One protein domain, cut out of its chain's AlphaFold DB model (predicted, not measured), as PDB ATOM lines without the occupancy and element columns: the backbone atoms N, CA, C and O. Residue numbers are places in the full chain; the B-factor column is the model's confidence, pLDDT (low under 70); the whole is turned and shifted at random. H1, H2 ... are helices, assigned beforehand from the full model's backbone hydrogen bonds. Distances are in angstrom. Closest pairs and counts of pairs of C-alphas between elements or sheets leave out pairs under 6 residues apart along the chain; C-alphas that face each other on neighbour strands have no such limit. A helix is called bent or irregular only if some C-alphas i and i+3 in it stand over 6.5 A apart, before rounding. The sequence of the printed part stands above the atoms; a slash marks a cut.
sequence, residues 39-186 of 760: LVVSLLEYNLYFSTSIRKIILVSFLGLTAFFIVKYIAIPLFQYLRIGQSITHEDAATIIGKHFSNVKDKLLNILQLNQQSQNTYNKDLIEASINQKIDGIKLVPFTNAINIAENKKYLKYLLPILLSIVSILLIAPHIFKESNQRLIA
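This is residues 39 to 186 of the 760 residues of the protein "DUF4175 family protein" of Sphingobacteriales bacterium (UniProt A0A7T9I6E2). A long, open frame of helices: H2 and H7 make its two long sides, running opposite ways with a hollow between them, H8 closes one end with H1 crossing it, and at the other end H3, H4 and H5 stand side by side in an up-and-down row. The short H6 sits at the foot of H3, before H7 leads back along the frame. The printed part has 148 residues with eight named helices, H1 to H8 in chain order, and no named strand; the class is all helix. The whole is extended, a rod spanning 80 by 29 by 18 A, with a radius of gyration of the C-alphas of 26.6 A.

H1, residues 39 to 48, begins at C-alpha 39 (-61.325, 38.314, 34.974). H2, residues 52 to 81, is the longest helix at 42.5 A; it has a kink of 28 degrees near residue 71 and is irregular, but only just, with C-alphas 73 and 76 6.53 A apart. H3 is residues 90 to 100, H4 residues 105 to 118 and H5 residues 124 to 136, where C-alpha 136 stands at (-11.281, 52.784, 16.219). H6 is residues 143 to 146. H7, residues 149 to 172, measures 35.9 A and has a kink of 47 degrees near residue 156. H8, residues 174 to 185, ends at C-alpha 185 (-71.775, 38.332, 23.955).

H1 touches H8, about perpendicular at 87 degrees, closest at the C-alphas of Tyr 46 and Ser 180, 5.6 A apart. H2 is close to H8 but not clearly touching, with the C-alphas of Arg 55 and Leu 184 closest at 6.1 A. H2 and H7 are apart. H3 and H4 form a helical hairpin; they touch at a shallow tilt of 19 degrees, closest at the C-alphas of Gly 98 and Lys 105, 3.6 A apart. H4 and H5 form another, also at 19 degrees, closest at the C-alphas of Ser 118 and Lys 124, 6.1 A apart. H3 and H6 only just touch, with 3 pairs of C-alphas within 8 A, closest at His 100 and Ala 146, 5.7 A. H7 and H8 only just touch, with 3 pairs, and only at the corner, through residues 169 to 170 and 176 to 177; the closest C-alphas, of Leu 170 and Phe 177, are 7.2 A apart. The helix packing is mostly aligned, but only just: 2 of 3 pairs are at a shallow tilt. In H1, H4, H5 and H8 every O i to N i+4 pair is within hydrogen-bond range; the counts are 24 of 26 in H2, 6 of 7 in H3 and 12 of 20 in H7, and H6 is too short for such a pair.

The two C-alphas farthest apart, of Tyr 49 and Asn 123, are 79.9 A apart. Residues 68 to 74 of H2 stand free, as do residues 148 to 161, of which 149 to 161 belong to H7. The printed part has no cut and no long link. The mean pLDDT of the printed part is 80.4; residue 105, residues 118 to 123 and residues 139 to 140 are under 70.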
ATOM      1  N   LEU A  39     -61.045  39.109  33.777       89.69
ATOM      2  CA  LEU A  39     -61.325  38.314  34.974       89.69
ATOM      3  C   LEU A  39     -62.325  39.019  35.901       89.69
ATOM      4  O   LEU A  39     -63.292  38.396  36.338       89.69
ATOM      5  N   VAL A  40     -62.137  40.318  36.157       88.94
ATOM      6  CA  VAL A  40     -63.034  41.099  37.026       88.94
ATOM      7  C   VAL A  40     -64.443  41.172  36.440       88.94
ATOM      8  O   VAL A  40     -65.414  40.889  37.140       88.94
ATOM      9  N   VAL A  41     -64.566  41.493  35.151       88.38
ATOM     10  CA  VAL A  41     -65.867  41.583  34.470       88.38
ATOM     11  C   VAL A  41     -66.602  40.241  34.496       88.38
ATOM     12  O   VAL A  41     -67.793  40.201  34.806       88.38
ATOM     13  N   SER A  42     -65.895  39.140  34.231       87.19
ATOM     14  CA  SER A  42     -66.492  37.798  34.210       87.19
ATOM     15  C   SER A  42     -67.020  37.366  35.579       87.19
ATOM     16  O   SER A  42     -68.091  36.760  35.662       87.19
ATOM     17  N   LEU A  43     -66.288  37.692  36.651       86.56
ATOM     18  CA  LEU A  43     -66.675  37.360  38.024       86.56
ATOM     19  C   LEU A  43     -67.864  38.206  38.502       86.56
ATOM     20  O   LEU A  43     -68.760  37.698  39.178       86.56
ATOM     21  N   LEU A  44     -67.883  39.493  38.144       86.38
ATOM     22  CA  LEU A  44     -68.982  40.393  38.484       86.38
ATOM     23  C   LEU A  44     -70.273  40.012  37.753       86.38
ATOM     24  O   LEU A  44     -71.314  39.931  38.396       86.38
ATOM     25  N   GLU A  45     -70.211  39.699  36.453       84.75
ATOM     26  CA  GLU A  45     -71.398  39.275  35.692       84.75
ATOM     27  C   GLU A  45     -71.997  37.969  36.231       84.75
ATOM     28  O   GLU A  45     -73.218  37.815  36.264       84.75
ATOM     29  N   TYR A  46     -71.158  37.034  36.690       84.38
ATOM     30  CA  TYR A  46     -71.636  35.779  37.271       84.38
ATOM     31  C   TYR A  46     -72.448  35.998  38.556       84.38
ATOM     32  O   TYR A  46     -73.472  35.347  38.754       84.38
ATOM     33  N   ASN A  47     -72.008  36.923  39.415       80.50
ATOM     34  CA  ASN A  47     -72.642  37.159  40.713       80.50
ATOM     35  C   ASN A  47     -73.807  38.157  40.652       80.50
ATOM     36  O   ASN A  47     -74.777  38.002  41.388       80.50
ATOM     37  N   LEU A  48     -73.715  39.186  39.804       78.88
ATOM     38  CA  LEU A  48     -74.625  40.336  39.838       78.88
ATOM     39  C   LEU A  48     -75.698  40.331  38.743       78.88
ATOM     40  O   LEU A  48     -76.585  41.178  38.810       78.88
ATOM     41  N   TYR A  49     -75.648  39.408  37.770       74.56
ATOM     42  CA  TYR A  49     -76.628  39.297  36.675       74.56
ATOM     43  C   TYR A  49     -76.984  40.670  36.077       74.56
ATOM     44  O   TYR A  49     -78.117  41.143  36.199       74.56
ATOM     45  N   PHE A  50     -76.013  41.343  35.448       79.19
ATOM     46  CA  PHE A  50     -76.210  42.729  35.028       79.19
ATOM     47  C   PHE A  50     -77.381  42.879  34.048       79.19
ATOM     48  O   PHE A  50     -77.680  41.985  33.253       79.19
ATOM     49  N   SER A  51     -78.051  44.033  34.085       78.25
ATOM     50  CA  SER A  51     -79.108  44.363  33.128       78.25
ATOM     51  C   SER A  51     -78.543  44.549  31.713       78.25
ATOM     52  O   SER A  51     -77.358  44.844  31.528       78.25
ATOM     53  N   THR A  52     -79.402  44.438  30.697       77.50
ATOM     54  CA  THR A  52     -79.046  44.623  29.277       77.50
ATOM     55  C   THR A  52     -78.243  45.905  29.018       77.50
ATOM     56  O   THR A  52     -77.287  45.888  28.242       77.50
ATOM     57  N   SER A  53     -78.580  47.011  29.689       79.56
ATOM     58  CA  SER A  53     -77.886  48.296  29.532       79.56
ATOM     59  C   SER A  53     -76.469  48.273  30.107       79.56
ATOM     60  O   SER A  53     -75.533  48.736  29.457       79.56
ATOM     61  N   ILE A  54     -76.290  47.690  31.296       82.75
ATOM     62  CA  ILE A  54     -74.983  47.609  31.959       82.75
ATOM     63  C   ILE A  54     -74.044  46.693  31.163       82.75
ATOM     64  O   ILE A  54     -72.891  47.058  30.932       82.75
ATOM     65  N   ARG A  55     -74.542  45.559  30.642       82.00
ATOM     66  CA  ARG A  55     -73.737  44.658  29.793       82.00
ATOM     67  C   ARG A  55     -73.206  45.356  28.537       82.00
ATOM     68  O   ARG A  55     -72.045  45.163  28.184       82.00
ATOM     69  N   LYS A  56     -74.013  46.208  27.888       83.38
ATOM     70  CA  LYS A  56     -73.574  46.997  26.718       83.38
ATOM     71  C   LYS A  56     -72.459  47.979  27.072       83.38
ATOM     72  O   LYS A  56     -71.468  48.049  26.348       83.38
ATOM     73  N   ILE A  57     -72.605  48.704  28.183       86.69
ATOM     74  CA  ILE A  57     -71.591  49.659  28.656       86.69
ATOM     75  C   ILE A  57     -70.273  48.936  28.942       86.69
ATOM     76  O   ILE A  57     -69.221  49.373  28.479       86.69
ATOM     77  N   ILE A  58     -70.334  47.804  29.648       86.75
ATOM     78  CA  ILE A  58     -69.159  46.986  29.966       86.75
ATOM     79  C   ILE A  58     -68.480  46.480  28.686       86.75
ATOM     80  O   ILE A  58     -67.263  46.601  28.567       86.75
ATOM     81  N   LEU A  59     -69.241  45.970  27.711       85.56
ATOM     82  CA  LEU A  59     -68.690  45.458  26.452       85.56
ATOM     83  C   LEU A  59     -67.986  46.557  25.641       85.56
ATOM     84  O   LEU A  59     -66.853  46.370  25.199       85.56
ATOM     85  N   VAL A  60     -68.629  47.719  25.476       86.81
ATOM     86  CA  VAL A  60     -68.050  48.861  24.745       86.81
ATOM     87  C   VAL A  60     -66.819  49.406  25.472       86.81
ATOM     88  O   VAL A  60     -65.803  49.681  24.835       86.81
ATOM     89  N   SER A  61     -66.873  49.508  26.804       87.38
ATOM     90  CA  SER A  61     -65.738  49.945  27.623       87.38
ATOM     91  C   SER A  61     -64.556  48.978  27.520       87.38
ATOM     92  O   SER A  61     -63.427  49.417  27.305       87.38
ATOM     93  N   PHE A  62     -64.807  47.666  27.577       88.75
ATOM     94  CA  PHE A  62     -63.778  46.638  27.429       88.75
ATOM     95  C   PHE A  62     -63.109  46.690  26.047       88.75
ATOM     96  O   PHE A  62     -61.878  46.676  25.959       88.75
ATOM     97  N   LEU A  63     -63.893  46.815  24.968       87.69
ATOM     98  CA  LEU A  63     -63.361  46.960  23.608       87.69
ATOM     99  C   LEU A  63     -62.533  48.243  23.451       87.69
ATOM    100  O   LEU A  63     -61.421  48.194  22.921       87.69
ATOM    101  N   GLY A  64     -63.026  49.374  23.966       88.62
ATOM    102  CA  GLY A  64     -62.312  50.652  23.933       88.62
ATOM    103  C   GLY A  64     -60.995  50.620  24.714       88.62
ATOM    104  O   GLY A  64     -59.960  51.060  24.210       88.62
ATOM    105  N   LEU A  65     -61.002  50.034  25.915       88.56
ATOM    106  CA  LEU A  65     -59.810  49.870  26.747       88.56
ATOM    107  C   LEU A  65     -58.771  48.974  26.055       88.56
ATOM    108  O   LEU A  65     -57.585  49.306  26.014       88.56
ATOM    109  N   THR A  66     -59.220  47.866  25.463       87.75
ATOM    110  CA  THR A  66     -58.351  46.929  24.739       87.75
ATOM    111  C   THR A  66     -57.694  47.606  23.536       87.75
ATOM    112  O   THR A  66     -56.474  47.524  23.376       87.75
ATOM    113  N   ALA A  67     -58.467  48.358  22.744       87.88
ATOM    114  CA  ALA A  67     -57.938  49.144  21.633       87.88
ATOM    115  C   ALA A  67     -56.905  50.184  22.106       87.88
ATOM    116  O   ALA A  67     -55.824  50.284  21.526       87.88
ATOM    117  N   PHE A  68     -57.181  50.904  23.200       89.31
ATOM    118  CA  PHE A  68     -56.256  51.888  23.767       89.31
ATOM    119  C   PHE A  68     -54.911  51.270  24.185       89.31
ATOM    120  O   PHE A  68     -53.854  51.802  23.829       89.31
ATOM    121  N   PHE A  69     -54.924  50.141  24.904       88.75
ATOM    122  CA  PHE A  69     -53.691  49.470  25.330       88.75
ATOM    123  C   PHE A  69     -52.881  48.946  24.140       88.75
ATOM    124  O   PHE A  69     -51.663  49.133  24.105       88.75
ATOM    125  N   ILE A  70     -53.543  48.346  23.146       87.44
ATOM    126  CA  ILE A  70     -52.875  47.845  21.939       87.44
ATOM    127  C   ILE A  70     -52.250  49.003  21.153       87.44
ATOM    128  O   ILE A  70     -51.068  48.940  20.817       87.44
ATOM    129  N   VAL A  71     -52.993  50.086  20.903       87.06
ATOM    130  CA  VAL A  71     -52.480  51.225  20.127       87.06
ATOM    131  C   VAL A  71     -51.297  51.883  20.839       87.06
ATOM    132  O   VAL A  71     -50.230  52.049  20.246       87.06
ATOM    133  N   LYS A  72     -51.448  52.208  22.128       86.94
ATOM    134  CA  LYS A  72     -50.441  52.961  22.886       86.94
ATOM    135  C   LYS A  72     -49.163  52.166  23.158       86.94
ATOM    136  O   LYS A  72     -48.074  52.731  23.079       86.94
ATOM    137  N   TYR A  73     -49.283  50.886  23.512       86.00
ATOM    138  CA  TYR A  73     -48.147  50.093  23.993       86.00
ATOM    139  C   TYR A  73     -47.573  49.122  22.959       86.00
ATOM    140  O   TYR A  73     -46.434  48.693  23.130       86.00
ATOM    141  N   ILE A  74     -48.319  48.786  21.903       86.00
ATOM    142  CA  ILE A  74     -47.865  47.854  20.862       86.00
ATOM    143  C   ILE A  74     -47.746  48.571  19.516       86.00
ATOM    144  O   ILE A  74     -46.656  48.593  18.950       86.00
ATOM    145  N   ALA A  75     -48.818  49.197  19.017       85.44
ATOM    146  CA  ALA A  75     -48.832  49.754  17.663       85.44
ATOM    147  C   ALA A  75     -47.858  50.933  17.493       85.44
ATOM    148  O   ALA A  75     -47.063  50.919  16.558       85.44
ATOM    149  N   ILE A  76     -47.858  51.919  18.403       84.44
ATOM    150  CA  ILE A  76     -46.952  53.081  18.314       84.44
ATOM    151  C   ILE A  76     -45.468  52.649  18.330       84.44
ATOM    152  O   ILE A  76     -44.749  53.009  17.394       84.44
ATOM    153  N   PRO A  77     -44.983  51.837  19.296       82.44
ATOM    154  CA  PRO A  77     -43.596  51.360  19.275       82.44
ATOM    155  C   PRO A  77     -43.261  50.475  18.064       82.44
ATOM    156  O   PRO A  77     -42.121  50.474  17.605       82.44
ATOM    157  N   LEU A  78     -44.240  49.738  17.524       84.88
ATOM    158  CA  LEU A  78     -44.061  48.926  16.318       84.88
ATOM    159  C   LEU A  78     -43.871  49.790  15.064       84.88
ATOM    160  O   LEU A  78     -42.966  49.520  14.275       84.88
ATOM    161  N   PHE A  79     -44.658  50.857  14.900       85.19
ATOM    162  CA  PHE A  79     -44.444  51.826  13.820       85.19
ATOM    163  C   PHE A  79     -43.066  52.490  13.929       85.19
ATOM    164  O   PHE A  79     -42.352  52.604  12.931       85.19
ATOM    165  N   GLN A  80     -42.635  52.819  15.150       83.81
ATOM    166  CA  GLN A  80     -41.303  53.374  15.407       83.81
ATOM    167  C   GLN A  80     -40.169  52.374  15.109       83.81
ATOM    168  O   GLN A  80     -39.138  52.764  14.560       83.81
ATOM    169  N   TYR A  81     -40.366  51.080  15.384       83.88
ATOM    170  CA  TYR A  81     -39.430  50.012  15.008       83.88
ATOM    171  C   TYR A  81     -39.260  49.889  13.483       83.88
ATOM    172  O   TYR A  81     -38.146  49.688  12.994       83.88
ATOM    173  N   LEU A  82     -40.355  50.051  12.731       83.56
ATOM    174  CA  LEU A  82     -40.373  50.020  11.264       83.56
ATOM    175  C   LEU A  82     -39.932  51.346  10.611       83.56
ATOM    176  O   LEU A  82     -39.894  51.419   9.387       83.56
ATOM    177  N   ARG A  83     -39.565  52.369  11.404       73.38
ATOM    178  CA  ARG A  83     -39.210  53.733  10.951       73.38
ATOM    179  C   ARG A  83     -40.334  54.475  10.225       73.38
ATOM    180  O   ARG A  83     -40.084  55.331   9.382       73.38
ATOM    181  N   ILE A  84     -41.577  54.168  10.572       74.31
ATOM    182  CA  ILE A  84     -42.756  54.856  10.055       74.31
ATOM    183  C   ILE A  84     -43.176  55.879  11.122       74.31
ATOM    184  O   ILE A  84     -43.776  55.515  12.132       74.31
ATOM    185  N   GLY A  85     -42.815  57.155  10.932       73.81
ATOM    186  CA  GLY A  85     -43.113  58.260  11.860       73.81
ATOM    187  C   GLY A  85     -41.903  58.773  12.658       73.81
ATOM    188  O   GLY A  85     -40.758  58.596  12.255       73.81
ATOM    189  N   GLN A  86     -42.152  59.441  13.792       72.56
ATOM    190  CA  GLN A  86     -41.107  60.010  14.657       72.56
ATOM    191  C   GLN A  86     -40.326  58.901  15.395       72.56
ATOM    192  O   GLN A  86     -40.817  58.340  16.381       72.56
ATOM    193  N   SER A  87     -39.113  58.587  14.930       80.00
ATOM    194  CA  SER A  87     -38.142  57.734  15.633       80.00
ATOM    195  C   SER A  87     -37.049  58.565  16.308       80.00
ATOM    196  O   SER A  87     -36.747  59.664  15.850       80.00
ATOM    197  N   ILE A  88     -36.410  58.023  17.349       81.94
ATOM    198  CA  ILE A  88     -35.230  58.649  17.971       81.94
ATOM    199  C   ILE A  88     -34.112  58.876  16.940       81.94
ATOM    200  O   ILE A  88     -33.870  58.023  16.079       81.94
ATOM    201  N   THR A  89     -33.441  60.025  17.027       81.75
ATOM    202  CA  THR A  89     -32.326  60.375  16.136       81.75
ATOM    203  C   THR A  89     -31.048  59.615  16.514       81.75
ATOM    204  O   THR A  89     -30.953  59.006  17.584       81.75
ATOM    205  N   HIS A  90     -30.026  59.634  15.649       82.81
ATOM    206  CA  HIS A  90     -28.719  59.038  15.974       82.81
ATOM    207  C   HIS A  90     -28.038  59.725  17.167       82.81
ATOM    208  O   HIS A  90     -27.343  59.057  17.933       82.81
ATOM    209  N   GLU A  91     -28.283  61.021  17.372       79.56
ATOM    210  CA  GLU A  91     -27.797  61.788  18.525       79.56
ATOM    211  C   GLU A  91     -28.515  61.383  19.823       79.56
ATOM    212  O   GLU A  91     -27.870  61.175  20.858       79.56
ATOM    213  N   ASP A  92     -29.833  61.163  19.764       80.44
ATOM    214  CA  ASP A  92     -30.604  60.617  20.890       80.44
ATOM    215  C   ASP A  92     -30.119  59.209  21.250       80.44
ATOM    216  O   ASP A  92     -29.892  58.896  22.422       80.44
ATOM    217  N   ALA A  93     -29.896  58.360  20.241       81.19
ATOM    218  CA  ALA A  93     -29.348  57.023  20.429       81.19
ATOM    219  C   ALA A  93     -27.956  57.074  21.080       81.19
ATOM    220  O   ALA A  93     -27.714  56.354  22.049       81.19
ATOM    221  N   ALA A  94     -27.069  57.962  20.619       79.88
ATOM    222  CA  ALA A  94     -25.754  58.180  21.220       79.88
ATOM    223  C   ALA A  94     -25.853  58.644  22.683       79.88
ATOM    224  O   ALA A  94     -25.113  58.150  23.538       79.88
ATOM    225  N   THR A  95     -26.809  59.522  22.997       81.31
ATOM    226  CA  THR A  95     -27.062  59.999  24.365       81.31
ATOM    227  C   THR A  95     -27.542  58.868  25.280       81.31
ATOM    228  O   THR A  95     -27.079  58.749  26.418       81.31
ATOM    229  N   ILE A  96     -28.433  57.999  24.792       80.75
ATOM    230  CA  ILE A  96     -28.929  56.841  25.554       80.75
ATOM    231  C   ILE A  96     -27.809  55.809  25.760       80.75
ATOM    232  O   ILE A  96     -27.619  55.334  26.880       80.75
ATOM    233  N   ILE A  97     -27.024  55.505  24.722       81.56
ATOM    234  CA  ILE A  97     -25.863  54.602  24.811       81.56
ATOM    235  C   ILE A  97     -24.826  55.161  25.798       81.56
ATOM    236  O   ILE A  97     -24.297  54.418  26.626       81.56
ATOM    237  N   GLY A  98     -24.575  56.471  25.762       75.62
ATOM    238  CA  GLY A  98     -23.622  57.158  26.631       75.62
ATOM    239  C   GLY A  98     -24.005  57.169  28.115       75.62
ATOM    240  O   GLY A  98     -23.118  57.199  28.965       75.62
ATOM    241  N   LYS A  99     -25.299  57.079  28.456       80.44
ATOM    242  CA  LYS A  99     -25.733  56.875  29.854       80.44
ATOM    243  C   LYS A  99     -25.303  55.511  30.402       80.44
ATOM    244  O   LYS A  99     -25.059  55.400  31.597       80.44
ATOM    245  N   HIS A 100     -25.219  54.495  29.546       79.88
ATOM    246  CA  HIS A 100     -24.824  53.143  29.937       79.88
ATOM    247  C   HIS A 100     -23.303  52.934  29.865       79.88
ATOM    248  O   HIS A 100     -22.724  52.259  30.710       79.88
ATOM    249  N   PHE A 101     -22.641  53.526  28.866       79.88
ATOM    250  CA  PHE A 101     -21.197  53.424  28.672       79.88
ATOM    251  C   PHE A 101     -20.531  54.798  28.833       79.88
ATOM    252  O   PHE A 101     -20.336  55.524  27.854       79.88
ATOM    253  N   SER A 102     -20.131  55.136  30.064       73.00
ATOM    254  CA  SER A 102     -19.454  56.404  30.398       73.00
ATOM    255  C   SER A 102     -18.224  56.669  29.522       73.00
ATOM    256  O   SER A 102     -18.031  57.786  29.051       73.00
ATOM    257  N   ASN A 103     -17.457  55.621  29.202       70.88
ATOM    258  CA  ASN A 103     -16.245  55.705  28.376       70.88
ATOM    259  C   ASN A 103     -16.495  56.060  26.894       70.88
ATOM    260  O   ASN A 103     -15.537  56.322  26.160       70.88
ATOM    261  N   VAL A 104     -17.753  56.052  26.436       73.81
ATOM    262  CA  VAL A 104     -18.130  56.230  25.019       73.81
ATOM    263  C   VAL A 104     -19.025  57.457  24.803       73.81
ATOM    264  O   VAL A 104     -19.091  57.956  23.683       73.81
ATOM    265  N   LYS A 105     -19.662  57.977  25.863       68.75
ATOM    266  CA  LYS A 105     -20.643  59.077  25.826       68.75
ATOM    267  C   LYS A 105     -20.188  60.270  24.983       68.75
ATOM    268  O   LYS A 105     -20.767  60.537  23.932       68.75
ATOM    269  N   ASP A 106     -19.123  60.938  25.417       71.12
ATOM    270  CA  ASP A 106     -18.676  62.167  24.763       71.12
ATOM    271  C   ASP A 106     -18.022  61.858  23.411       71.12
ATOM    272  O   ASP A 106     -18.062  62.677  22.502       71.12
ATOM    273  N   LYS A 107     -17.469  60.653  23.221       76.19
ATOM    274  CA  LYS A 107     -16.830  60.250  21.958       76.19
ATOM    275  C   LYS A 107     -17.851  60.032  20.840       76.19
ATOM    276  O   LYS A 107     -17.637  60.529  19.741       76.19
ATOM    277  N   LEU A 108     -18.956  59.333  21.114       79.25
ATOM    278  CA  LEU A 108     -20.021  59.057  20.140       79.25
ATOM    279  C   LEU A 108     -20.700  60.341  19.657       79.25
ATOM    280  O   LEU A 108     -20.824  60.542  18.451       79.25
ATOM    281  N   LEU A 109     -21.096  61.210  20.592       80.31
ATOM    282  CA  LEU A 109     -21.743  62.479  20.260       80.31
ATOM    283  C   LEU A 109     -20.789  63.392  19.476       80.31
ATOM    284  O   LEU A 109     -21.170  63.907  18.428       80.31
ATOM    285  N   ASN A 110     -19.525  63.495  19.913       78.94
ATOM    286  CA  ASN A 110     -18.512  64.267  19.193       78.94
ATOM    287  C   ASN A 110     -18.261  63.727  17.777       78.94
ATOM    288  O   ASN A 110     -18.075  64.526  16.872       78.94
ATOM    289  N   ILE A 111     -18.247  62.405  17.553       80.88
ATOM    290  CA  ILE A 111     -18.070  61.827  16.206       80.88
ATOM    291  C   ILE A 111     -19.250  62.182  15.292       80.88
ATOM    292  O   ILE A 111     -19.035  62.532  14.132       80.88
ATOM    293  N   LEU A 112     -20.487  62.111  15.797       80.56
ATOM    294  CA  LEU A 112     -21.678  62.468  15.018       80.56
ATOM    295  C   LEU A 112     -21.695  63.966  14.662       80.56
ATOM    296  O   LEU A 112     -21.912  64.301  13.497       80.56
ATOM    297  N   GLN A 113     -21.369  64.838  15.621       79.12
ATOM    298  CA  GLN A 113     -21.271  66.290  15.416       79.12
ATOM    299  C   GLN A 113     -20.104  66.675  14.490       79.12
ATOM    300  O   GLN A 113     -20.276  67.495  13.590       79.12
ATOM    301  N   LEU A 114     -18.933  66.042  14.645       76.50
ATOM    302  CA  LEU A 114     -17.778  66.246  13.761       76.50
ATOM    303  C   LEU A 114     -18.077  65.803  12.326       76.50
ATOM    304  O   LEU A 114     -17.658  66.483  11.396       76.50
ATOM    305  N   ASN A 115     -18.823  64.709  12.123       77.19
ATOM    306  CA  ASN A 115     -19.226  64.299  10.777       77.19
ATOM    307  C   ASN A 115     -20.182  65.315  10.131       77.19
ATOM    308  O   ASN A 115     -19.966  65.679   8.977       77.19
ATOM    309  N   GLN A 116     -21.175  65.828  10.872       75.19
ATOM    310  CA  GLN A 116     -22.046  66.910  10.387       75.19
ATOM    311  C   GLN A 116     -21.246  68.173  10.019       75.19
ATOM    312  O   GLN A 116     -21.517  68.790   8.992       75.19
ATOM    313  N   GLN A 117     -20.227  68.537  10.806       73.06
ATOM    314  CA  GLN A 117     -19.349  69.679  10.510       73.06
ATOM    315  C   GLN A 117     -18.404  69.419   9.320       73.06
ATOM    316  O   GLN A 117     -18.163  70.326   8.523       73.06
ATOM    317  N   SER A 118     -17.915  68.183   9.151       67.19
ATOM    318  CA  SER A 118     -17.006  67.790   8.059       67.19
ATOM    319  C   SER A 118     -17.623  67.937   6.667       67.19
ATOM    320  O   SER A 118     -16.905  68.167   5.696       67.19
ATOM    321  N   GLN A 119     -18.954  67.860   6.566       64.75
ATOM    322  CA  GLN A 119     -19.666  68.041   5.301       64.75
ATOM    323  C   GLN A 119     -19.620  69.492   4.785       64.75
ATOM    324  O   GLN A 119     -19.920  69.714   3.617       64.75
ATOM    325  N   ASN A 120     -19.175  70.456   5.608       65.00
ATOM    326  CA  ASN A 120     -19.188  71.891   5.306       65.00
ATOM    327  C   ASN A 120     -17.790  72.565   5.291       65.00
ATOM    328  O   ASN A 120     -17.713  73.787   5.378       65.00
ATOM    329  N   THR A 121     -16.666  71.828   5.224       60.19
ATOM    330  CA  THR A 121     -15.298  72.415   5.303       60.19
ATOM    331  C   THR A 121     -14.312  71.832   4.272       60.19
ATOM    332  O   THR A 121     -14.364  70.648   3.960       60.19
ATOM    333  N   TYR A 122     -13.370  72.657   3.777       57.03
ATOM    334  CA  TYR A 122     -12.400  72.334   2.706       57.03
ATOM    335  C   TYR A 122     -11.304  71.299   3.068       57.03
ATOM    336  O   TYR A 122     -10.690  70.742   2.166       57.03
ATOM    337  N   ASN A 123     -11.066  70.993   4.352       61.75
ATOM    338  CA  ASN A 123     -10.074  69.996   4.806       61.75
ATOM    339  C   ASN A 123     -10.751  68.690   5.256       61.75
ATOM    340  O   ASN A 123     -10.721  68.320   6.433       61.75
ATOM    341  N   LYS A 124     -11.388  68.002   4.307       71.00
ATOM    342  CA  LYS A 124     -12.150  66.771   4.560       71.00
ATOM    343  C   LYS A 124     -11.266  65.617   5.047       71.00
ATOM    344  O   LYS A 124     -11.633  64.944   6.006       71.00
ATOM    345  N   ASP A 125     -10.075  65.463   4.477       71.56
ATOM    346  CA  ASP A 125      -9.217  64.297   4.729       71.56
ATOM    347  C   ASP A 125      -8.678  64.242   6.169       71.56
ATOM    348  O   ASP A 125      -8.626  63.176   6.782       71.56
ATOM    349  N   LEU A 126      -8.343  65.398   6.762       71.56
ATOM    350  CA  LEU A 126      -7.882  65.474   8.156       71.56
ATOM    351  C   LEU A 126      -9.012  65.192   9.153       71.56
ATOM    352  O   LEU A 126      -8.800  64.520  10.167       71.56
ATOM    353  N   ILE A 127     -10.220  65.688   8.869       72.44
ATOM    354  CA  ILE A 127     -11.389  65.437   9.719       72.44
ATOM    355  C   ILE A 127     -11.811  63.971   9.597       72.44
ATOM    356  O   ILE A 127     -12.090  63.340  10.613       72.44
ATOM    357  N   GLU A 128     -11.778  63.395   8.394       75.44
ATOM    358  CA  GLU A 128     -12.078  61.981   8.165       75.44
ATOM    359  C   GLU A 128     -11.056  61.061   8.851       75.44
ATOM    360  O   GLU A 128     -11.447  60.091   9.504       75.44
ATOM    361  N   ALA A 129      -9.762  61.398   8.817       74.06
ATOM    362  CA  ALA A 129      -8.733  60.680   9.573       74.06
ATOM    363  C   ALA A 129      -8.967  60.758  11.098       74.06
ATOM    364  O   ALA A 129      -8.871  59.740  11.786       74.06
ATOM    365  N   SER A 130      -9.348  61.931  11.623       75.56
ATOM    366  CA  SER A 130      -9.686  62.128  13.045       75.56
ATOM    367  C   SER A 130     -10.959  61.374  13.457       75.56
ATOM    368  O   SER A 130     -11.008  60.758  14.526       75.56
ATOM    369  N   ILE A 131     -11.978  61.348  12.590       78.12
ATOM    370  CA  ILE A 131     -13.194  60.545  12.774       78.12
ATOM    371  C   ILE A 131     -12.831  59.058  12.802       78.12
ATOM    372  O   ILE A 131     -13.226  58.366  13.738       78.12
ATOM    373  N   ASN A 132     -12.032  58.572  11.848       79.25
ATOM    374  CA  ASN A 132     -11.597  57.175  11.791       79.25
ATOM    375  C   ASN A 132     -10.799  56.764  13.038       79.25
ATOM    376  O   ASN A 132     -11.132  55.756  13.663       79.25
ATOM    377  N   GLN A 133      -9.838  57.585  13.475       77.19
ATOM    378  CA  GLN A 133      -9.074  57.346  14.704       77.19
ATOM    379  C   GLN A 133      -9.987  57.270  15.940       77.19
ATOM    380  O   GLN A 133      -9.826  56.395  16.796       77.19
ATOM    381  N   LYS A 134     -10.977  58.169  16.043       75.69
ATOM    382  CA  LYS A 134     -11.944  58.161  17.153       75.69
ATOM    383  C   LYS A 134     -12.905  56.972  17.084       75.69
ATOM    384  O   LYS A 134     -13.260  56.445  18.140       75.69
ATOM    385  N   ILE A 135     -13.294  56.530  15.883       78.94
ATOM    386  CA  ILE A 135     -14.122  55.333  15.681       78.94
ATOM    387  C   ILE A 135     -13.367  54.075  16.120       78.94
ATOM    388  O   ILE A 135     -13.952  53.244  16.819       78.94
ATOM    389  N   ASP A 136     -12.078  53.944  15.799       76.75
ATOM    390  CA  ASP A 136     -11.281  52.784  16.219       76.75
ATOM    391  C   ASP A 136     -11.213  52.654  17.750       76.75
ATOM    392  O   ASP A 136     -11.334  51.550  18.285       76.75
ATOM    393  N   GLY A 137     -11.182  53.779  18.475       71.62
ATOM    394  CA  GLY A 137     -11.242  53.805  19.941       71.62
ATOM    395  C   GLY A 137     -12.571  53.337  20.562       71.62
ATOM    396  O   GLY A 137     -12.621  53.100  21.769       71.62
ATOM    397  N   ILE A 138     -13.646  53.204  19.776       75.12
ATOM    398  CA  ILE A 138     -14.976  52.758  20.239       75.12
ATOM    399  C   ILE A 138     -15.483  51.502  19.512       75.12
ATOM    400  O   ILE A 138     -16.530  50.956  19.865       75.12
ATOM    401  N   LYS A 139     -14.735  51.007  18.520       68.69
ATOM    402  CA  LYS A 139     -15.126  49.924  17.601       68.69
ATOM    403  C   LYS A 139     -15.479  48.614  18.308       68.69
ATOM    404  O   LYS A 139     -16.363  47.893  17.840       68.69
ATOM    405  N   LEU A 140     -14.832  48.338  19.442       69.31
ATOM    406  CA  LEU A 140     -15.013  47.129  20.253       69.31
ATOM    407  C   LEU A 140     -16.217  47.187  21.212       69.31
ATOM    408  O   LEU A 140     -16.530  46.173  21.830       69.31
ATOM    409  N   VAL A 141     -16.920  48.321  21.335       75.75
ATOM    410  CA  VAL A 141     -18.070  48.431  22.249       75.75
ATOM    411  C   VAL A 141     -19.367  47.979  21.555       75.75
ATOM    412  O   VAL A 141     -19.780  48.578  20.558       75.75
ATOM    413  N   PRO A 142     -20.062  46.945  22.066       78.69
ATOM    414  CA  PRO A 142     -21.346  46.511  21.522       78.69
ATOM    415  C   PRO A 142     -22.488  47.416  22.018       78.69
ATOM    416  O   PRO A 142     -23.015  47.224  23.115       78.69
ATOM    417  N   PHE A 143     -22.923  48.384  21.202       80.38
ATOM    418  CA  PHE A 143     -24.002  49.324  21.564       80.38
ATOM    419  C   PHE A 143     -25.302  48.624  21.969       80.38
ATOM    420  O   PHE A 143     -25.989  49.057  22.887       80.38
ATOM    421  N   THR A 144     -25.606  47.479  21.357       77.00
ATOM    422  CA  THR A 144     -26.780  46.661  21.678       77.00
ATOM    423  C   THR A 144     -26.815  46.158  23.123       77.00
ATOM    424  O   THR A 144     -27.889  45.773  23.584       77.00
ATOM    425  N   ASN A 145     -25.690  46.128  23.846       78.50
ATOM    426  CA  ASN A 145     -25.652  45.680  25.242       78.50
ATOM    427  C   ASN A 145     -26.158  46.740  26.229       78.50
ATOM    428  O   ASN A 145     -26.486  46.380  27.351       78.50
ATOM    429  N   ALA A 146     -26.320  48.000  25.805       73.94
ATOM    430  CA  ALA A 146     -26.988  49.022  26.616       73.94
ATOM    431  C   ALA A 146     -28.493  48.748  26.823       73.94
ATOM    432  O   ALA A 146     -29.149  49.451  27.585       73.94
ATOM    433  N   ILE A 147     -29.054  47.733  26.148       76.94
ATOM    434  CA  ILE A 147     -30.455  47.327  26.287       76.94
ATOM    435  C   ILE A 147     -30.524  45.848  26.631       76.94
ATOM    436  O   ILE A 147     -30.289  44.974  25.785       76.94
ATOM    437  N   ASN A 148     -30.903  45.577  27.875       78.62
ATOM    438  CA  ASN A 148     -31.127  44.231  28.367       78.62
ATOM    439  C   ASN A 148     -32.614  43.855  28.266       78.62
ATOM    440  O   ASN A 148     -33.422  44.204  29.123       78.62
ATOM    441  N   ILE A 149     -32.975  43.090  27.231       77.94
ATOM    442  CA  ILE A 149     -34.352  42.604  27.024       77.94
ATOM    443  C   ILE A 149     -34.813  41.711  28.195       77.94
ATOM    444  O   ILE A 149     -36.007  41.653  28.500       77.94
ATOM    445  N   ALA A 150     -33.883  41.046  28.895       78.38
ATOM    446  CA  ALA A 150     -34.213  40.177  30.022       78.38
ATOM    447  C   ALA A 150     -34.767  40.945  31.235       78.38
ATOM    448  O   ALA A 150     -35.466  40.343  32.050       78.38
ATOM    449  N   GLU A 151     -34.549  42.261  31.339       79.62
ATOM    450  CA  GLU A 151     -35.156  43.077  32.401       79.62
ATOM    451  C   GLU A 151     -36.684  43.112  32.326       79.62
ATOM    452  O   GLU A 151     -37.348  43.314  33.346       79.62
ATOM    453  N   ASN A 152     -37.274  42.848  31.153       80.94
ATOM    454  CA  ASN A 152     -38.727  42.779  31.008       80.94
ATOM    455  C   ASN A 152     -39.350  41.600  31.766       80.94
ATOM    456  O   ASN A 152     -40.553  41.625  32.027       80.94
ATOM    457  N   LYS A 153     -38.550  40.615  32.213       80.56
ATOM    458  CA  LYS A 153     -39.017  39.531  33.094       80.56
ATOM    459  C   LYS A 153     -39.641  40.056  34.390       80.56
ATOM    460  O   LYS A 153     -40.509  39.390  34.942       80.56
ATOM    461  N   LYS A 154     -39.298  41.265  34.852       82.62
ATOM    462  CA  LYS A 154     -39.972  41.874  36.016       82.62
ATOM    463  C   LYS A 154     -41.477  42.058  35.800       82.62
ATOM    464  O   LYS A 154     -42.241  41.958  36.755       82.62
ATOM    465  N   TYR A 155     -41.915  42.259  34.552       82.31
ATOM    466  CA  TYR A 155     -43.332  42.400  34.221       82.31
ATOM    467  C   TYR A 155     -44.084  41.062  34.216       82.31
ATOM    468  O   TYR A 155     -45.297  41.063  34.420       82.31
ATOM    469  N   LEU A 156     -43.387  39.919  34.104       82.44
ATOM    470  CA  LEU A 156     -44.018  38.602  34.271       82.44
ATOM    471  C   LEU A 156     -44.619  38.428  35.672       82.44
ATOM    472  O   LEU A 156     -45.628  37.742  35.797       82.44
ATOM    473  N   LYS A 157     -44.057  39.073  36.708       85.38
ATOM    474  CA  LYS A 157     -44.601  39.023  38.078       85.38
ATOM    475  C   LYS A 157     -46.033  39.564  38.158       85.38
ATOM    476  O   LYS A 157     -46.786  39.117  39.014       85.38
ATOM    477  N   TYR A 158     -46.414  40.493  37.279       85.12
ATOM    478  CA  TYR A 158     -47.784  41.008  37.215       85.12
ATOM    479  C   TYR A 158     -48.697  40.116  36.368       85.12
ATOM    480  O   TYR A 158     -49.853  39.924  36.728       85.12
ATOM    481  N   LEU A 159     -48.179  39.526  35.287       88.06
ATOM    482  CA  LEU A 159     -48.958  38.669  34.390       88.06
ATOM    483  C   LEU A 159     -49.305  37.305  35.013       88.06
ATOM    484  O   LEU A 159     -50.436  36.836  34.897       88.06
ATOM    485  N   LEU A 160     -48.328  36.666  35.667       87.88
ATOM    486  CA  LEU A 160     -48.431  35.294  36.178       87.88
ATOM    487  C   LEU A 160     -49.607  35.077  37.148       87.88
ATOM    488  O   LEU A 160     -50.357  34.129  36.921       87.88
ATOM    489  N   PRO A 161     -49.826  35.917  38.183       88.62
ATOM    490  CA  PRO A 161     -50.939  35.730  39.117       88.62
ATOM    491  C   PRO A 161     -52.316  35.802  38.449       88.62
ATOM    492  O   PRO A 161     -53.212  35.027  38.784       88.62
ATOM    493  N   ILE A 162     -52.486  36.706  37.478       90.50
ATOM    494  CA  ILE A 162     -53.747  36.864  36.742       90.50
ATOM    495  C   ILE A 162     -53.999  35.630  35.876       90.50
ATOM    496  O   ILE A 162     -55.089  35.060  35.913       90.50
ATOM    497  N   LEU A 163     -52.978  35.183  35.137       89.25
ATOM    498  CA  LEU A 163     -53.068  34.005  34.279       89.25
ATOM    499  C   LEU A 163     -53.402  32.742  35.092       89.25
ATOM    500  O   LEU A 163     -54.313  32.002  34.728       89.25
ATOM    501  N   LEU A 164     -52.716  32.532  36.220       91.12
ATOM    502  CA  LEU A 164     -52.981  31.421  37.142       91.12
ATOM    503  C   LEU A 164     -54.405  31.463  37.701       91.12
ATOM    504  O   LEU A 164     -55.052  30.426  37.786       91.12
ATOM    505  N   SER A 165     -54.912  32.650  38.040       88.69
ATOM    506  CA  SER A 165     -56.279  32.805  38.551       88.69
ATOM    507  C   SER A 165     -57.322  32.402  37.506       88.69
ATOM    508  O   SER A 165     -58.252  31.664  37.823       88.69
ATOM    509  N   ILE A 166     -57.141  32.822  36.247       88.94
ATOM    510  CA  ILE A 166     -58.026  32.424  35.141       88.94
ATOM    511  C   ILE A 166     -58.001  30.902  34.955       88.94
ATOM    512  O   ILE A 166     -59.061  30.284  34.902       88.94
ATOM    513  N   VAL A 167     -56.812  30.290  34.907       90.31
ATOM    514  CA  VAL A 167     -56.666  28.834  34.712       90.31
ATOM    515  C   VAL A 167     -57.292  28.043  35.866       90.31
ATOM    516  O   VAL A 167     -58.027  27.089  35.616       90.31
ATOM    517  N   SER A 168     -57.079  28.456  37.119       89.88
ATOM    518  CA  SER A 168     -57.668  27.796  38.293       89.88
ATOM    519  C   SER A 168     -59.196  27.846  38.289       89.88
ATOM    520  O   SER A 168     -59.845  26.830  38.539       89.88
ATOM    521  N   ILE A 169     -59.788  29.000  37.958       88.75
ATOM    522  CA  ILE A 169     -61.250  29.125  37.862       88.75
ATOM    523  C   ILE A 169     -61.785  28.255  36.718       88.75
ATOM    524  O   ILE A 169     -62.830  27.630  36.867       88.75
ATOM    525  N   LEU A 170     -61.059  28.154  35.603       88.62
ATOM    526  CA  LEU A 170     -61.483  27.359  34.450       88.62
ATOM    527  C   LEU A 170     -61.493  25.849  34.750       88.62
ATOM    528  O   LEU A 170     -62.342  25.138  34.220       88.62
ATOM    529  N   LEU A 171     -60.611  25.371  35.635       89.69
ATOM    530  CA  LEU A 171     -60.583  23.973  36.084       89.69
ATOM    531  C   LEU A 171     -61.644  23.655  37.148       89.69
ATOM    532  O   LEU A 171     -62.255  22.592  37.096       89.69
ATOM    533  N   ILE A 172     -61.864  24.556  38.111       89.50
ATOM    534  CA  ILE A 172     -62.768  24.315  39.251       89.50
ATOM    535  C   ILE A 172     -64.225  24.632  38.891       89.50
ATOM    536  O   ILE A 172     -65.145  23.925  39.295       89.50
ATOM    537  N   ALA A 173     -64.443  25.716  38.150       84.62
ATOM    538  CA  ALA A 173     -65.757  26.295  37.899       84.62
ATOM    539  C   ALA A 173     -65.868  26.831  36.457       84.62
ATOM    540  O   ALA A 173     -66.071  28.034  36.245       84.62
ATOM    541  N   PRO A 174     -65.769  25.957  35.433       83.75
ATOM    542  CA  PRO A 174     -65.827  26.367  34.027       83.75
ATOM    543  C   PRO A 174     -67.150  27.053  33.654       83.75
ATOM    544  O   PRO A 174     -67.197  27.844  32.707       83.75
ATOM    545  N   HIS A 175     -68.234  26.786  34.393       81.50
ATOM    546  CA  HIS A 175     -69.541  27.406  34.170       81.50
ATOM    547  C   HIS A 175     -69.535  28.916  34.424       81.50
ATOM    548  O   HIS A 175     -70.276  29.617  33.741       81.50
ATOM    549  N   ILE A 176     -68.667  29.434  35.306       83.69
ATOM    550  CA  ILE A 176     -68.544  30.880  35.563       83.69
ATOM    551  C   ILE A 176     -68.192  31.607  34.265       83.69
ATOM    552  O   ILE A 176     -68.877  32.548  33.876       83.69
ATOM    553  N   PHE A 177     -67.176  31.136  33.539       85.00
ATOM    554  CA  PHE A 177     -66.805  31.735  32.257       85.00
ATOM    555  C   PHE A 177     -67.797  31.396  31.146       85.00
ATOM    556  O   PHE A 177     -68.101  32.260  30.328       85.00
ATOM    557  N   LYS A 178     -68.326  30.166  31.104       80.25
ATOM    558  CA  LYS A 178     -69.268  29.751  30.053       80.25
ATOM    559  C   LYS A 178     -70.551  30.585  30.087       80.25
ATOM    560  O   LYS A 178     -70.950  31.121  29.056       80.25
ATOM    561  N   GLU A 179     -71.161  30.727  31.260       78.19
ATOM    562  CA  GLU A 179     -72.387  31.504  31.431       78.19
ATOM    563  C   GLU A 179     -72.133  33.010  31.315       78.19
ATOM    564  O   GLU A 179     -72.878  33.690  30.610       78.19
ATOM    565  N   SER A 180     -71.066  33.542  31.932       79.25
ATOM    566  CA  SER A 180     -70.732  34.967  31.804       79.25
ATOM    567  C   SER A 180     -70.423  35.351  30.353       79.25
ATOM    568  O   SER A 180     -70.933  36.362  29.881       79.25
ATOM    569  N   ASN A 181     -69.684  34.532  29.593       82.06
ATOM    570  CA  ASN A 181     -69.404  34.808  28.177       82.06
ATOM    571  C   ASN A 181     -70.673  34.748  27.313       82.06
ATOM    572  O   ASN A 181     -70.874  35.626  26.475       82.06
ATOM    573  N   GLN A 182     -71.551  33.757  27.525       78.94
ATOM    574  CA  GLN A 182     -72.832  33.676  26.812       78.94
ATOM    575  C   GLN A 182     -73.694  34.922  27.059       78.94
ATOM    576  O   GLN A 182     -74.262  35.475  26.117       78.94
ATOM    577  N   ARG A 183     -73.739  35.410  28.306       75.06
ATOM    578  CA  ARG A 183     -74.507  36.608  28.678       75.06
ATOM    579  C   ARG A 183     -73.888  37.914  28.167       75.06
ATOM    580  O   ARG A 183     -74.632  38.800  27.745       75.06
ATOM    581  N   LEU A 184     -72.556  38.036  28.168       77.50
ATOM    582  CA  LEU A 184     -71.839  39.239  27.717       77.50
ATOM    583  C   LEU A 184     -71.840  39.402  26.189       77.50
ATOM    584  O   LEU A 184     -71.929  40.529  25.705       77.50
ATOM    585  N   ILE A 185     -71.771  38.303  25.430       78.44
ATOM    586  CA  ILE A 185     -71.775  38.332  23.955       78.44
ATOM    587  C   ILE A 185     -73.192  38.552  23.397       78.44
ATOM    588  O   ILE A 185     -73.344  39.160  22.339       78.44
ATOM    589  N   ALA A 186     -74.238  38.127  24.120       71.00
ATOM    590  CA  ALA A 186     -75.641  38.294  23.730       71.00
ATOM    591  C   ALA A 186     -76.413  39.263  24.660       71.00
ATOM    592  O   ALA A 186     -77.389  38.863  25.306       71.00
TER     593      ALA A 186